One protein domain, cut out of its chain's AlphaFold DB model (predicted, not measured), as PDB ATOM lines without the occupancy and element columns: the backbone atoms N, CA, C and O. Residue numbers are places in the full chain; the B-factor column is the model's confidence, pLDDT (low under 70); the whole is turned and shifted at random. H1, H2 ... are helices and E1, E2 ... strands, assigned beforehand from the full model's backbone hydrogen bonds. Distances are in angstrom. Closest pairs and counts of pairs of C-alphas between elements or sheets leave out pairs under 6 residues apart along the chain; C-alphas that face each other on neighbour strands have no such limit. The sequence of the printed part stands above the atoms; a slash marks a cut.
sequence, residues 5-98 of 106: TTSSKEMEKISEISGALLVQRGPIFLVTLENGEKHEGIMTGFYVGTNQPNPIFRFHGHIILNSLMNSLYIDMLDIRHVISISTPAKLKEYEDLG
ATOM      1  N   THR A   5       5.643  38.085 -38.470       91.94
ATOM      2  CA  THR A   5       6.894  37.909 -37.728       91.94
ATOM      3  C   THR A   5       7.900  37.040 -38.478       91.94
ATOM      4  O   THR A   5       7.528  36.132 -39.220       91.94
ATOM      5  N   THR A   6       9.188  37.313 -38.271       92.25
ATOM      6  CA  THR A   6      10.320  36.449 -38.655       92.25
ATOM      7  C   THR A   6      11.033  35.852 -37.434       92.25
ATOM      8  O   THR A   6      12.036  35.162 -37.590       92.25
ATOM      9  N   SER A   7      10.574  36.155 -36.216       94.94
ATOM     10  CA  SER A   7      11.213  35.754 -34.960       94.94
ATOM     11  C   SER A   7      10.800  34.338 -34.571       94.94
ATOM     12  O   SER A   7       9.613  34.064 -34.407       94.94
ATOM     13  N   SER A   8      11.776  33.453 -34.344       92.94
ATOM     14  CA  SER A   8      11.517  32.074 -33.907       92.94
ATOM     15  C   SER A   8      10.698  32.015 -32.615       92.94
ATOM     16  O   SER A   8       9.759  31.235 -32.529       92.94
ATOM     17  N   LYS A   9      10.968  32.907 -31.652       95.12
ATOM     18  CA  LYS A   9      10.223  32.976 -30.385       95.12
ATOM     19  C   LYS A   9       8.754  33.366 -30.591       95.12
ATOM     20  O   LYS A   9       7.864  32.869 -29.909       95.12
ATOM     21  N   GLU A  10       8.490  34.274 -31.524       95.38
ATOM     22  CA  GLU A  10       7.121  34.681 -31.857       95.38
ATOM     23  C   GLU A  10       6.390  33.580 -32.644       95.38
ATOM     24  O   GLU A  10       5.200  33.362 -32.430       95.38
ATOM     25  N   MET A  11       7.099  32.827 -33.492       94.06
ATOM     26  CA  MET A  11       6.561  31.637 -34.168       94.06
ATOM     27  C   MET A  11       6.209  30.516 -33.182       94.06
ATOM     28  O   MET A  11       5.146  29.904 -33.311       94.06
ATOM     29  N   GLU A  12       7.068  30.265 -32.189       94.44
ATOM     30  CA  GLU A  12       6.802  29.329 -31.089       94.44
ATOM     31  C   GLU A  12       5.548  29.751 -30.328       94.44
ATOM     32  O   GLU A  12       4.628  28.951 -30.196       94.44
ATOM     33  N   LYS A  13       5.437  31.032 -29.956       95.31
ATOM     34  CA  LYS A  13       4.240  31.569 -29.298       95.31
ATOM     35  C   LYS A  13       2.966  31.361 -30.125       95.31
ATOM     36  O   LYS A  13       1.954  30.910 -29.593       95.31
ATOM     37  N   ILE A  14       2.989  31.665 -31.427       95.38
ATOM     38  CA  ILE A  14       1.830  31.422 -32.309       95.38
ATOM     39  C   ILE A  14       1.480  29.928 -32.328       95.38
ATOM     40  O   ILE A  14       0.305  29.565 -32.243       95.38
ATOM     41  N   SER A  15       2.493  29.061 -32.393       94.12
ATOM     42  CA  SER A  15       2.311  27.607 -32.378       94.12
ATOM     43  C   SER A  15       1.697  27.131 -31.058       94.12
ATOM     44  O   SER A  15       0.722  26.384 -31.089       94.12
ATOM     45  N   GLU A  16       2.180  27.621 -29.916       95.12
ATOM     46  CA  GLU A  16       1.647  27.317 -28.581       95.12
ATOM     47  C   GLU A  16       0.174  27.720 -28.447       95.12
ATOM     48  O   GLU A  16      -0.655  26.901 -28.049       95.12
ATOM     49  N   ILE A  17      -0.177  28.950 -28.836       95.62
ATOM     50  CA  ILE A  17      -1.564  29.433 -28.792       95.62
ATOM     51  C   ILE A  17      -2.460  28.615 -29.727       95.62
ATOM     52  O   ILE A  17      -3.554  28.209 -29.331       95.62
ATOM     53  N   SER A  18      -2.007  28.324 -30.949       94.81
ATOM     54  CA  SER A  18      -2.777  27.504 -31.894       94.81
ATOM     55  C   SER A  18      -2.984  26.070 -31.390       94.81
ATOM     56  O   SER A  18      -4.090  25.538 -31.481       94.81
ATOM     57  N   GLY A  19      -1.962  25.472 -30.768       93.81
ATOM     58  CA  GLY A  19      -2.057  24.164 -30.127       93.81
ATOM     59  C   GLY A  19      -3.037  24.175 -28.956       93.81
ATOM     60  O   GLY A  19      -3.874  23.280 -28.849       93.81
ATOM     61  N   ALA A  20      -3.004  25.224 -28.129       92.56
ATOM     62  CA  ALA A  20      -3.956  25.414 -27.040       92.56
ATOM     63  C   ALA A  20      -5.401  25.533 -27.551       92.56
ATOM     64  O   ALA A  20      -6.308  25.010 -26.913       92.56
ATOM     65  N   LEU A  21      -5.643  26.182 -28.691       93.31
ATOM     66  CA  LEU A  21      -6.983  26.270 -29.289       93.31
ATOM     67  C   LEU A  21      -7.484  24.912 -29.797       93.31
ATOM     68  O   LEU A  21      -8.651  24.588 -29.607       93.31
ATOM     69  N   LEU A  22      -6.605  24.101 -30.396       90.88
ATOM     70  CA  LEU A  22      -6.957  22.800 -30.980       90.88
ATOM     71  C   LEU A  22      -7.362  21.736 -29.949       90.88
ATOM     72  O   LEU A  22      -8.107  20.817 -30.282       90.88
ATOM     73  N   VAL A  23      -6.870  21.830 -28.712       91.44
ATOM     74  CA  VAL A  23      -7.171  20.847 -27.652       91.44
ATOM     75  C   VAL A  23      -8.409  21.201 -26.825       91.44
ATOM     76  O   VAL A  23      -8.905  20.369 -26.062       91.44
ATOM     77  N   GLN A  24      -8.914  22.427 -26.952       89.69
ATOM     78  CA  GLN A  24     -10.033  22.926 -26.161       89.69
ATOM     79  C   GLN A  24     -11.368  22.691 -26.868       89.69
ATOM     80  O   GLN A  24     -11.458  22.719 -28.091       89.69
ATOM     81  N   ARG A  25     -12.423  22.431 -26.086       84.88
ATOM     82  CA  ARG A  25     -13.763  22.124 -26.606       84.88
ATOM     83  C   ARG A  25     -14.729  23.276 -26.379       84.88
ATOM     84  O   ARG A  25     -14.676  23.926 -25.338       84.88
ATOM     85  N   GLY A  26     -15.675  23.423 -27.298       87.44
ATOM     86  CA  GLY A  26     -16.787  24.363 -27.195       87.44
ATOM     87  C   GLY A  26     -16.502  25.732 -27.827       87.44
ATOM     88  O   GLY A  26     -15.345  26.050 -28.096       87.44
ATOM     89  N   PRO A  27     -17.554  26.520 -28.102       91.25
ATOM     90  CA  PRO A  27     -17.457  27.721 -28.929       91.25
ATOM     91  C   PRO A  27     -17.089  29.000 -28.162       91.25
ATOM     92  O   PRO A  27     -16.651  29.959 -28.788       91.25
ATOM     93  N   ILE A  28     -17.258  29.055 -26.836       94.25
ATOM     94  CA  ILE A  28     -17.082  30.277 -26.032       94.25
ATOM     95  C   ILE A  28     -15.693  30.301 -25.400       94.25
ATOM     96  O   ILE A  28     -15.340  29.409 -24.621       94.25
ATOM     97  N   PHE A  29     -14.932  31.355 -25.685       96.00
ATOM     98  CA  PHE A  29     -13.564  31.536 -25.215       96.00
ATOM     99  C   PHE A  29     -13.391  32.844 -24.448       96.00
ATOM    100  O   PHE A  29     -13.974  33.874 -24.786       96.00
ATOM    101  N   LEU A  30     -12.519  32.791 -23.444       96.44
ATOM    102  CA  LEU A  30     -11.956  33.941 -22.758       96.44
ATOM    103  C   LEU A  30     -10.493  34.105 -23.181       96.44
ATOM    104  O   LEU A  30      -9.650  33.239 -22.928       96.44
ATOM    105  N   VAL A  31     -10.192  35.237 -23.801       96.50
ATOM    106  CA  VAL A  31      -8.864  35.615 -24.282       96.50
ATOM    107  C   VAL A  31      -8.320  36.702 -23.365       96.50
ATOM    108  O   VAL A  31      -8.952  37.739 -23.195       96.50
ATOM    109  N   THR A  32      -7.158  36.470 -22.759       97.44
ATOM    110  CA  THR A  32      -6.431  37.480 -21.978       97.44
ATOM    111  C   THR A  32      -5.222  37.946 -22.774       97.44
ATOM    112  O   THR A  32      -4.387  37.129 -23.170       97.44
ATOM    113  N   LEU A  33      -5.131  39.251 -23.002       96.94
ATOM    114  CA  LEU A  33      -4.035  39.894 -23.715       96.94
ATOM    115  C   LEU A  33      -2.830  40.146 -22.793       96.94
ATOM    116  O   LEU A  33      -2.941  40.121 -21.565       96.94
ATOM    117  N   GLU A  34      -1.663  40.406 -23.380       95.75
ATOM    118  CA  GLU A  34      -0.425  40.733 -22.651       95.75
ATOM    119  C   GLU A  34      -0.564  41.991 -21.779       95.75
ATOM    120  O   GLU A  34       0.006  42.065 -20.692       95.75
ATOM    121  N   ASN A  35      -1.386  42.953 -22.210       95.75
ATOM    122  CA  ASN A  35      -1.709  44.164 -21.446       95.75
ATOM    123  C   ASN A  35      -2.693  43.908 -20.275       95.75
ATOM    124  O   ASN A  35      -3.010  44.837 -19.534       95.75
ATOM    125  N   GLY A  36      -3.177  42.673 -20.098       96.19
ATOM    126  CA  GLY A  36      -4.142  42.283 -19.066       96.19
ATOM    127  C   GLY A  36      -5.615  42.459 -19.449       96.19
ATOM    128  O   GLY A  36      -6.486  42.046 -18.680       96.19
ATOM    129  N   GLU A  37      -5.908  43.027 -20.620       95.94
ATOM    130  CA  GLU A  37      -7.262  43.138 -21.162       95.94
ATOM    131  C   GLU A  37      -7.859  41.752 -21.433       95.94
ATOM    132  O   GLU A  37      -7.150  40.800 -21.775       95.94
ATOM    133  N   LYS A  38      -9.175  41.626 -21.245       95.88
ATOM    134  CA  LYS A  38      -9.900  40.365 -21.397       95.88
ATOM    135  C   LYS A  38     -11.035  40.524 -22.394       95.88
ATOM    136  O   LYS A  38     -11.867  41.412 -22.240       95.88
ATOM    137  N   HIS A  39     -11.099  39.605 -23.347       94.75
ATOM    138  CA  HIS A  39     -12.178  39.514 -24.320       94.75
ATOM    139  C   HIS A  39     -12.869  38.163 -24.200       94.75
ATOM    140  O   HIS A  39     -12.221  37.118 -24.254       94.75
ATOM    141  N   GLU A  40     -14.186  38.197 -24.039       94.62
ATOM    142  CA  GLU A  40     -15.043  37.019 -24.038       94.62
ATOM    143  C   GLU A  40     -15.888  37.013 -25.315       94.62
ATOM    144  O   GLU A  40     -16.365  38.064 -25.752       94.62
ATOM    145  N   GLY A  41     -16.066  35.842 -25.919       94.19
ATOM    146  CA  GLY A  41     -16.972  35.698 -27.048       94.19
ATOM    147  C   GLY A  41     -16.923  34.324 -27.695       94.19
ATOM    148  O   GLY A  41     -16.219  33.417 -27.247       94.19
ATOM    149  N   ILE A  42     -17.679  34.189 -28.780       94.31
ATOM    150  CA  ILE A  42     -17.697  32.986 -29.605       94.31
ATOM    151  C   ILE A  42     -16.486  33.005 -30.531       94.31
ATOM    152  O   ILE A  42     -16.339  33.900 -31.366       94.31
ATOM    153  N   MET A  43     -15.628  32.000 -30.418       94.19
ATOM    154  CA  MET A  43     -14.551  31.772 -31.371       94.19
ATOM    155  C   MET A  43     -15.149  31.243 -32.673       94.19
ATOM    156  O   MET A  43     -15.651  30.125 -32.724       94.19
ATOM    157  N   THR A  44     -15.079  32.042 -33.732       91.69
ATOM    158  CA  THR A  44     -15.596  31.650 -35.057       91.69
ATOM    159  C   THR A  44     -14.511  31.143 -35.992       91.69
ATOM    160  O   THR A  44     -14.805  30.493 -36.992       91.69
ATOM    161  N   GLY A  45     -13.248  31.393 -35.656       91.56
ATOM    162  CA  GLY A  45     -12.124  30.850 -36.392       91.56
ATOM    163  C   GLY A  45     -10.793  31.313 -35.834       91.56
ATOM    164  O   GLY A  45     -10.698  32.301 -35.106       91.56
ATOM    165  N   PHE A  46      -9.747  30.598 -36.219       94.06
ATOM    166  CA  PHE A  46      -8.376  31.044 -36.063       94.06
ATOM    167  C   PHE A  46      -7.601  30.705 -37.329       94.06
ATOM    168  O   PHE A  46      -7.896  29.726 -38.014       94.06
ATOM    169  N   TYR A  47      -6.610  31.528 -37.640       94.19
ATOM    170  CA  TYR A  47      -5.804  31.382 -38.839       94.19
ATOM    171  C   TYR A  47      -4.344  31.518 -38.475       94.19
ATOM    172  O   TYR A  47      -3.943  32.489 -37.832       94.19
ATOM    173  N   VAL A  48      -3.563  30.559 -38.947       93.81
ATOM    174  CA  VAL A  48      -2.107  30.573 -38.901       93.81
ATOM    175  C   VAL A  48      -1.626  30.426 -40.334       93.81
ATOM    176  O   VAL A  48      -2.135  29.583 -41.073       93.81
ATOM    177  N   GLY A  49      -0.682  31.263 -40.748       91.38
ATOM    178  CA  GLY A  49      -0.246  31.296 -42.136       91.38
ATOM    179  C   GLY A  49       1.210  31.685 -42.300       91.38
ATOM    180  O   GLY A  49       1.846  32.261 -41.415       91.38
ATOM    181  N   THR A  50       1.727  31.364 -43.483       89.94
ATOM    182  CA  THR A  50       3.073  31.731 -43.921       89.94
ATOM    183  C   THR A  50       2.986  32.478 -45.241       89.94
ATOM    184  O   THR A  50       2.046  32.286 -46.010       89.94
ATOM    185  N   ASN A  51       3.960  33.332 -45.529       87.06
ATOM    186  CA  ASN A  51       4.007  34.093 -46.779       87.06
ATOM    187  C   ASN A  51       4.749  33.356 -47.916       87.06
ATOM    188  O   ASN A  51       5.321  34.016 -48.787       87.06
ATOM    189  N   GLN A  52       4.788  32.019 -47.924       81.62
ATOM    190  CA  GLN A  52       5.451  31.279 -49.005       81.62
ATOM    191  C   GLN A  52       4.817  31.591 -50.377       81.62
ATOM    192  O   GLN A  52       3.596  31.737 -50.457       81.62
ATOM    193  N   PRO A  53       5.620  31.694 -51.459       70.25
ATOM    194  CA  PRO A  53       7.058  31.399 -51.566       70.25
ATOM    195  C   PRO A  53       7.986  32.638 -51.470       70.25
ATOM    196  O   PRO A  53       8.975  32.726 -52.195       70.25
ATOM    197  N   ASN A  54       7.699  33.630 -50.617       79.38
ATOM    198  CA  ASN A  54       8.566  34.813 -50.493       79.38
ATOM    199  C   ASN A  54       9.969  34.490 -49.922       79.38
ATOM    200  O   ASN A  54      10.086  33.639 -49.042       79.38
ATOM    201  N   PRO A  55      11.026  35.225 -50.336       78.88
ATOM    202  CA  PRO A  55      12.406  34.987 -49.889       78.88
ATOM    203  C   PRO A  55      12.631  35.282 -48.398       78.88
ATOM    204  O   PRO A  55      13.568  34.763 -47.801       78.88
ATOM    205  N   ILE A  56      11.776  36.108 -47.788       84.19
ATOM    206  CA  ILE A  56      11.761  36.336 -46.341       84.19
ATOM    207  C   ILE A  56      10.600  35.531 -45.772       84.19
ATOM    208  O   ILE A  56       9.449  35.936 -45.942       84.19
ATOM    209  N   PHE A  57      10.901  34.424 -45.091       84.06
ATOM    210  CA  PHE A  57       9.893  33.612 -44.415       84.06
ATOM    211  C   PHE A  57       9.272  34.402 -43.262       84.06
ATOM    212  O   PHE A  57       9.954  34.766 -42.303       84.06
ATOM    213  N   ARG A  58       7.976  34.683 -43.370       88.44
ATOM    214  CA  ARG A  58       7.173  35.345 -42.348       88.44
ATOM    215  C   ARG A  58       6.020  34.450 -41.937       88.44
ATOM    216  O   ARG A  58       5.399  33.793 -42.774       88.44
ATOM    217  N   PHE A  59       5.712  34.503 -40.654       91.38
ATOM    218  CA  PHE A  59       4.624  33.790 -40.011       91.38
ATOM    219  C   PHE A  59       3.607  34.792 -39.471       91.38
ATOM    220  O   PHE A  59       3.979  35.907 -39.108       91.38
ATOM    221  N   HIS A  60       2.335  34.424 -39.417       93.88
ATOM    222  CA  HIS A  60       1.315  35.222 -38.739       93.88
ATOM    223  C   HIS A  60       0.255  34.316 -38.118       93.88
ATOM    224  O   HIS A  60       0.042  33.190 -38.571       93.88
ATOM    225  N   GLY A  61      -0.429  34.832 -37.100       95.25
ATOM    226  CA  GLY A  61      -1.502  34.130 -36.409       95.25
ATOM    227  C   GLY A  61      -2.551  35.104 -35.893       95.25
ATOM    228  O   GLY A  61      -2.207  36.149 -35.343       95.25
ATOM    229  N   HIS A  62      -3.831  34.787 -36.064       96.38
ATOM    230  CA  HIS A  62      -4.909  35.541 -35.426       96.38
ATOM    231  C   HIS A  62      -6.123  34.677 -35.128       96.38
ATOM    232  O   HIS A  62      -6.340  33.642 -35.757       96.38
ATOM    233  N   ILE A  63      -6.927  35.147 -34.185       95.69
ATOM    234  CA  ILE A  63      -8.228  34.578 -33.849       95.69
ATOM    235  C   ILE A  63      -9.345  35.566 -34.182       95.69
ATOM    236  O   ILE A  63      -9.120  36.782 -34.205       95.69
ATOM    237  N   ILE A  64     -10.541  35.036 -34.418       94.94
ATOM    238  CA  ILE A  64     -11.768  35.804 -34.615       94.94
ATOM    239  C   ILE A  64     -12.728  35.470 -33.479       94.94
ATOM    240  O   ILE A  64     -13.227  34.347 -33.373       94.94
ATOM    241  N   LEU A  65     -12.995  36.473 -32.647       94.12
ATOM    242  CA  LEU A  65     -13.886  36.377 -31.500       94.12
ATOM    243  C   LEU A  65     -15.117  37.254 -31.739       94.12
ATOM    244  O   LEU A  65     -14.996  38.468 -31.866       94.12
ATOM    245  N   ASN A  66     -16.301  36.657 -31.789       91.38
ATOM    246  CA  ASN A  66     -17.562  37.382 -31.888       91.38
ATOM    247  C   ASN A  66     -18.123  37.621 -30.488       91.38
ATOM    248  O   ASN A  66     -18.548  36.686 -29.809       91.38
ATOM    249  N   SER A  67     -18.109  38.881 -30.066       84.06
ATOM    250  CA  SER A  67     -18.793  39.340 -28.859       84.06
ATOM    251  C   SER A  67     -20.221  39.795 -29.190       84.06
ATOM    252  O   SER A  67     -20.614  39.854 -30.355       84.06
ATOM    253  N   LEU A  68     -20.983  40.190 -28.165       75.31
ATOM    254  CA  LEU A  68     -22.302  40.820 -28.327       75.31
ATOM    255  C   LEU A  68     -22.284  42.069 -29.218       75.31
ATOM    256  O   LEU A  68     -23.289  42.394 -29.843       75.31
ATOM    257  N   MET A  69     -21.168  42.800 -29.235       74.94
ATOM    258  CA  MET A  69     -21.096  44.119 -29.860       74.94
ATOM    259  C   MET A  69     -20.359  44.118 -31.195       74.94
ATOM    260  O   MET A  69     -20.646  44.950 -32.054       74.94
ATOM    261  N   ASN A  70     -19.366  43.246 -31.358       85.69
ATOM    262  CA  ASN A  70     -18.479  43.266 -32.512       85.69
ATOM    263  C   ASN A  70     -17.714  41.952 -32.703       85.69
ATOM    264  O   ASN A  70     -17.510  41.168 -31.774       85.69
ATOM    265  N   SER A  71     -17.229  41.769 -33.929       90.25
ATOM    266  CA  SER A  71     -16.176  40.811 -34.245       90.25
ATOM    267  C   SER A  71     -14.814  41.427 -33.939       90.25
ATOM    268  O   SER A  71     -14.475  42.502 -34.441       90.25
ATOM    269  N   LEU A  72     -14.022  40.734 -33.132       91.94
ATOM    270  CA  LEU A  72     -12.671  41.115 -32.751       91.94
ATOM    271  C   LEU A  72     -11.659  40.222 -33.460       91.94
ATOM    272  O   LEU A  72     -11.728  38.996 -33.386       91.94
ATOM    273  N   TYR A  73     -10.689  40.860 -34.111       93.94
ATOM    274  CA  TYR A  73      -9.531  40.202 -34.707       93.94
ATOM    275  C   TYR A  73      -8.343  40.392 -33.775       93.94
ATOM    276  O   TYR A  73      -7.782  41.488 -33.709       93.94
ATOM    277  N   ILE A  74      -7.969  39.334 -33.061       94.88
ATOM    278  CA  ILE A  74      -6.903  39.391 -32.060       94.88
ATOM    279  C   ILE A  74      -5.665  38.700 -32.625       94.88
ATOM    280  O   ILE A  74      -5.716  37.539 -33.037       94.88
ATOM    281  N   ASP A  75      -4.553  39.428 -32.658       96.06
ATOM    282  CA  ASP A  75      -3.247  38.895 -33.033       96.06
ATOM    283  C   ASP A  75      -2.762  37.920 -31.954       96.06
ATOM    284  O   ASP A  75      -2.721  38.260 -30.772       96.06
ATOM    285  N   MET A  76      -2.369  36.707 -32.349       96.44
ATOM    286  CA  MET A  76      -1.895  35.687 -31.407       96.44
ATOM    287  C   MET A  76      -0.638  36.118 -30.640       96.44
ATOM    288  O   MET A  76      -0.397  35.634 -29.535       96.44
ATOM    289  N   LEU A  77       0.139  37.061 -31.176       95.88
ATOM    290  CA  LEU A  77       1.292  37.635 -30.486       95.88
ATOM    291  C   LEU A  77       0.901  38.555 -29.322       95.88
ATOM    292  O   LEU A  77       1.702  38.716 -28.401       95.88
ATOM    293  N   ASP A  78      -0.320  39.094 -29.307       96.69
ATOM    294  CA  ASP A  78      -0.853  39.880 -28.183       96.69
ATOM    295  C   ASP A  78      -1.553  39.012 -27.133       96.69
ATOM    296  O   ASP A  78      -1.892  39.503 -26.058       96.69
ATOM    297  N   ILE A  79      -1.768  37.722 -27.407       96.69
ATOM    298  CA  ILE A  79      -2.447  36.810 -26.484       96.69
ATOM    299  C   ILE A  79      -1.455  36.324 -25.434       96.69
ATOM    300  O   ILE A  79      -0.406  35.776 -25.762       96.69
ATOM    301  N   ARG A  80      -1.819  36.481 -24.163       96.19
ATOM    302  CA  ARG A  80      -1.115  35.873 -23.033       96.19
ATOM    303  C   ARG A  80      -1.696  34.508 -22.680       96.19
ATOM    304  O   ARG A  80      -0.963  33.590 -22.333       96.19
ATOM    305  N   HIS A  81      -3.021  34.386 -22.726       94.38
ATOM    306  CA  HIS A  81      -3.729  33.153 -22.392       94.38
ATOM    307  C   HIS A  81      -5.061  33.063 -23.138       94.38
ATOM    308  O   HIS A  81      -5.757  34.069 -23.285       94.38
ATOM    309  N   VAL A  82      -5.445  31.857 -23.559       95.69
ATOM    310  CA  VAL A  82      -6.745  31.584 -24.181       95.69
ATOM    311  C   VAL A  82      -7.353  30.317 -23.597       95.69
ATOM    312  O   VAL A  82      -6.707  29.268 -23.571       95.69
ATOM    313  N   ILE A  83      -8.591  30.420 -23.112       95.69
ATOM    314  CA  ILE A  83      -9.297  29.293 -22.505       95.69
ATOM    315  C   ILE A  83     -10.752  29.208 -22.960       95.69
ATOM    316  O   ILE A  83     -11.441  30.223 -23.017       95.69
ATOM    317  N   SER A  84     -11.229  28.003 -23.256       95.00
ATOM    318  CA  SER A  84     -12.648  27.734 -23.431       95.00
ATOM    319  C   SER A  84     -13.338  27.782 -22.076       95.00
ATOM    320  O   SER A  84     -12.966  27.084 -21.132       95.00
ATOM    321  N   ILE A  85     -14.380  28.597 -22.005       95.44
ATOM    322  CA  ILE A  85     -15.258  28.733 -20.841       95.44
ATOM    323  C   ILE A  85     -16.656  28.178 -21.143       95.44
ATOM    324  O   ILE A  85     -17.639  28.543 -20.495       95.44
ATOM    325  N   SER A  86     -16.742  27.299 -22.146       93.06
ATOM    326  CA  SER A  86     -17.978  26.683 -22.630       93.06
ATOM    327  C   SER A  86     -18.551  25.708 -21.600       93.06
ATOM    328  O   SER A  86     -18.375  24.494 -21.681       93.06
ATOM    329  N   THR A  87     -19.229  26.251 -20.596       92.31
ATOM    330  CA  THR A  87     -20.015  25.491 -19.619       92.31
ATOM    331  C   THR A  87     -21.485  25.463 -20.043       92.31
ATOM    332  O   THR A  87     -21.915  26.374 -20.749       92.31
ATOM    333  N   PRO A  88     -22.303  24.498 -19.582       92.25
ATOM    334  CA  PRO A  88     -23.739  24.491 -19.878       92.25
ATOM    335  C   PRO A  88     -24.449  25.803 -19.512       92.25
ATOM    336  O   PRO A  88     -25.314  26.263 -20.249       92.25
ATOM    337  N   ALA A  89     -24.043  26.440 -18.407       92.50
ATOM    338  CA  ALA A  89     -24.573  27.740 -18.002       92.50
ATOM    339  C   ALA A  89     -24.186  28.857 -18.988       92.50
ATOM    340  O   ALA A  89     -25.044  29.643 -19.376       92.50
ATOM    341  N   LYS A  90     -22.922  28.890 -19.438       91.69
ATOM    342  CA  LYS A  90     -22.442  29.870 -20.426       91.69
ATOM    343  C   LYS A  90     -23.060  29.671 -21.806       91.69
ATOM    344  O   LYS A  90     -23.400  30.644 -22.463       91.69
ATOM    345  N   LEU A  91     -23.234  28.425 -22.238       91.62
ATOM    346  CA  LEU A  91     -23.900  28.110 -23.503       91.62
ATOM    347  C   LEU A  91     -25.341  28.618 -23.497       91.62
ATOM    348  O   LEU A  91     -25.748  29.291 -24.437       91.62
ATOM    349  N   LYS A  92     -26.065  28.387 -22.395       91.06
ATOM    350  CA  LYS A  92     -27.422  28.903 -22.218       91.06
ATOM    351  C   LYS A  92     -27.470  30.433 -22.189       91.06
ATOM    352  O   LYS A  92     -28.326  31.015 -22.833       91.06
ATOM    353  N   GLU A  93     -26.536  31.090 -21.498       91.00
ATOM    354  CA  GLU A  93     -26.424  32.559 -21.497       91.00
ATOM    355  C   GLU A  93     -26.282  33.113 -22.925       91.00
ATOM    356  O   GLU A  93     -26.982  34.047 -23.302       91.00
ATOM    357  N   TYR A  94     -25.417  32.510 -23.745       90.44
ATOM    358  CA  TYR A  94     -25.207  32.935 -25.133       90.44
ATOM    359  C   TYR A  94     -26.387  32.586 -26.055       90.44
ATOM    360  O   TYR A  94     -26.657  33.329 -27.001       90.44
ATOM    361  N   GLU A  95     -27.100  31.494 -25.778       90.56
ATOM    362  CA  GLU A  95     -28.349  31.130 -26.453       90.56
ATOM    363  C   GLU A  95     -29.474  32.128 -26.134       90.56
ATOM    364  O   GLU A  95     -30.114  32.643 -27.052       90.56
ATOM    365  N   ASP A  96     -29.650  32.488 -24.858       90.88
ATOM    366  CA  ASP A  96     -30.638  33.474 -24.395       90.88
ATOM    367  C   ASP A  96     -30.369  34.875 -24.990       90.88
ATOM    368  O   ASP A  96     -31.295  35.651 -25.232       90.88
ATOM    369  N   LEU A  97     -29.102  35.189 -25.279       87.75
ATOM    370  CA  LEU A  97     -28.675  36.413 -25.965       87.75
ATOM    371  C   LEU A  97     -28.819  36.349 -27.498       87.75
ATOM    372  O   LEU A  97     -28.565  37.344 -28.180       87.75
ATOM    373  N   GLY A  98     -29.205  35.200 -28.057       85.50
ATOM    374  CA  GLY A  98     -29.352  34.990 -29.499       85.50
ATOM    375  C   GLY A  98     -28.030  34.922 -30.271       85.50
ATOM    376  O   GLY A  98     -28.032  35.060 -31.495       85.50
TER     377      GLY A  98
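What this domain is: This is residues 5 to 98 of the 106 residues of an uncharacterized protein of Geobacteraceae bacterium (UniProt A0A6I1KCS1). A strongly twisted sheet of five strands bends partly round one long helix, H1, which packs mainly on E3 and E5 and also on E2. The short helix H2 lies at one end of the long axis and only grazes the sheet, while the loop between E2 and E3 reaches the other end. The printed part has 94 residues, with two named helices and five named strands in the order H1 E1 E2 E3 E4 E5 H2, a mixed class of helices and strands. The sheet's order is E4 E3 E2 E1 E5, all antiparallel. The whole is only just compact, close to loose, with a radius of gyration of the C-alphas of 14.5 A, and a rod in outline, spanning 50 by 24 by 22 A.

Where its parts are: Find C-alpha 8 at (11.517, 32.074, -33.907); from there H1 runs over residues 8 to 23, 22.7 A from first to last C-alpha. Next come E1, residues 28 to 33, 16.4 A, and E2, residues 38 to 50, 27.4 A, which bends by 104 degrees at residue 41. E3 takes residues 59 to 66, 23.9 A, E4 residues 71 to 75, and E5 residues 79 to 84. H2, residues 88 to 96, ends at C-alpha 96, (-30.638, 33.474, -24.395).

How they stand to each other: Begin with the sheet, whose edge strands are E4 and E5. E1 to E4 form a meander, each strand the antiparallel neighbour of the one before, and each step is a hairpin. E2 pairs with E1 over residues 38 to 42, where N 31 and O 39 are 2.8 A apart, and with E3 over residues 42 to 50, where N 62 and O 47 are 2.9 A apart. Beside E3 look at E4, with N 72 and O 65 at 2.8 A; beside E1 look at E5, with N 30 and O 83 at 2.8 A. E4 and E5 meet only through their link. H1 is on the sheet: its closest C-alphas to E3 are those of Ile 14 and Gly 61, 5.9 A apart, and to E5 those of Ile 17 and Val 82, 7.3 A apart. H2 only grazes the sheet with its residues 90 to 94; the C-alphas of Ile 28 and Leu 91, the closest of E1 and H2, are 7.6 A apart. H1 and H2 are apart. In both helices every O i to N i+4 pair is within hydrogen-bond range.

The domain as a whole: The two C-alphas farthest apart are those of Pro 55 and Asp 96, 50.1 A. The printed part has no cut. The link from E2 to E3, 8 residues, is short, and the other links are tight. The mean pLDDT of the printed part is 92.0, and no printed residue is under 70.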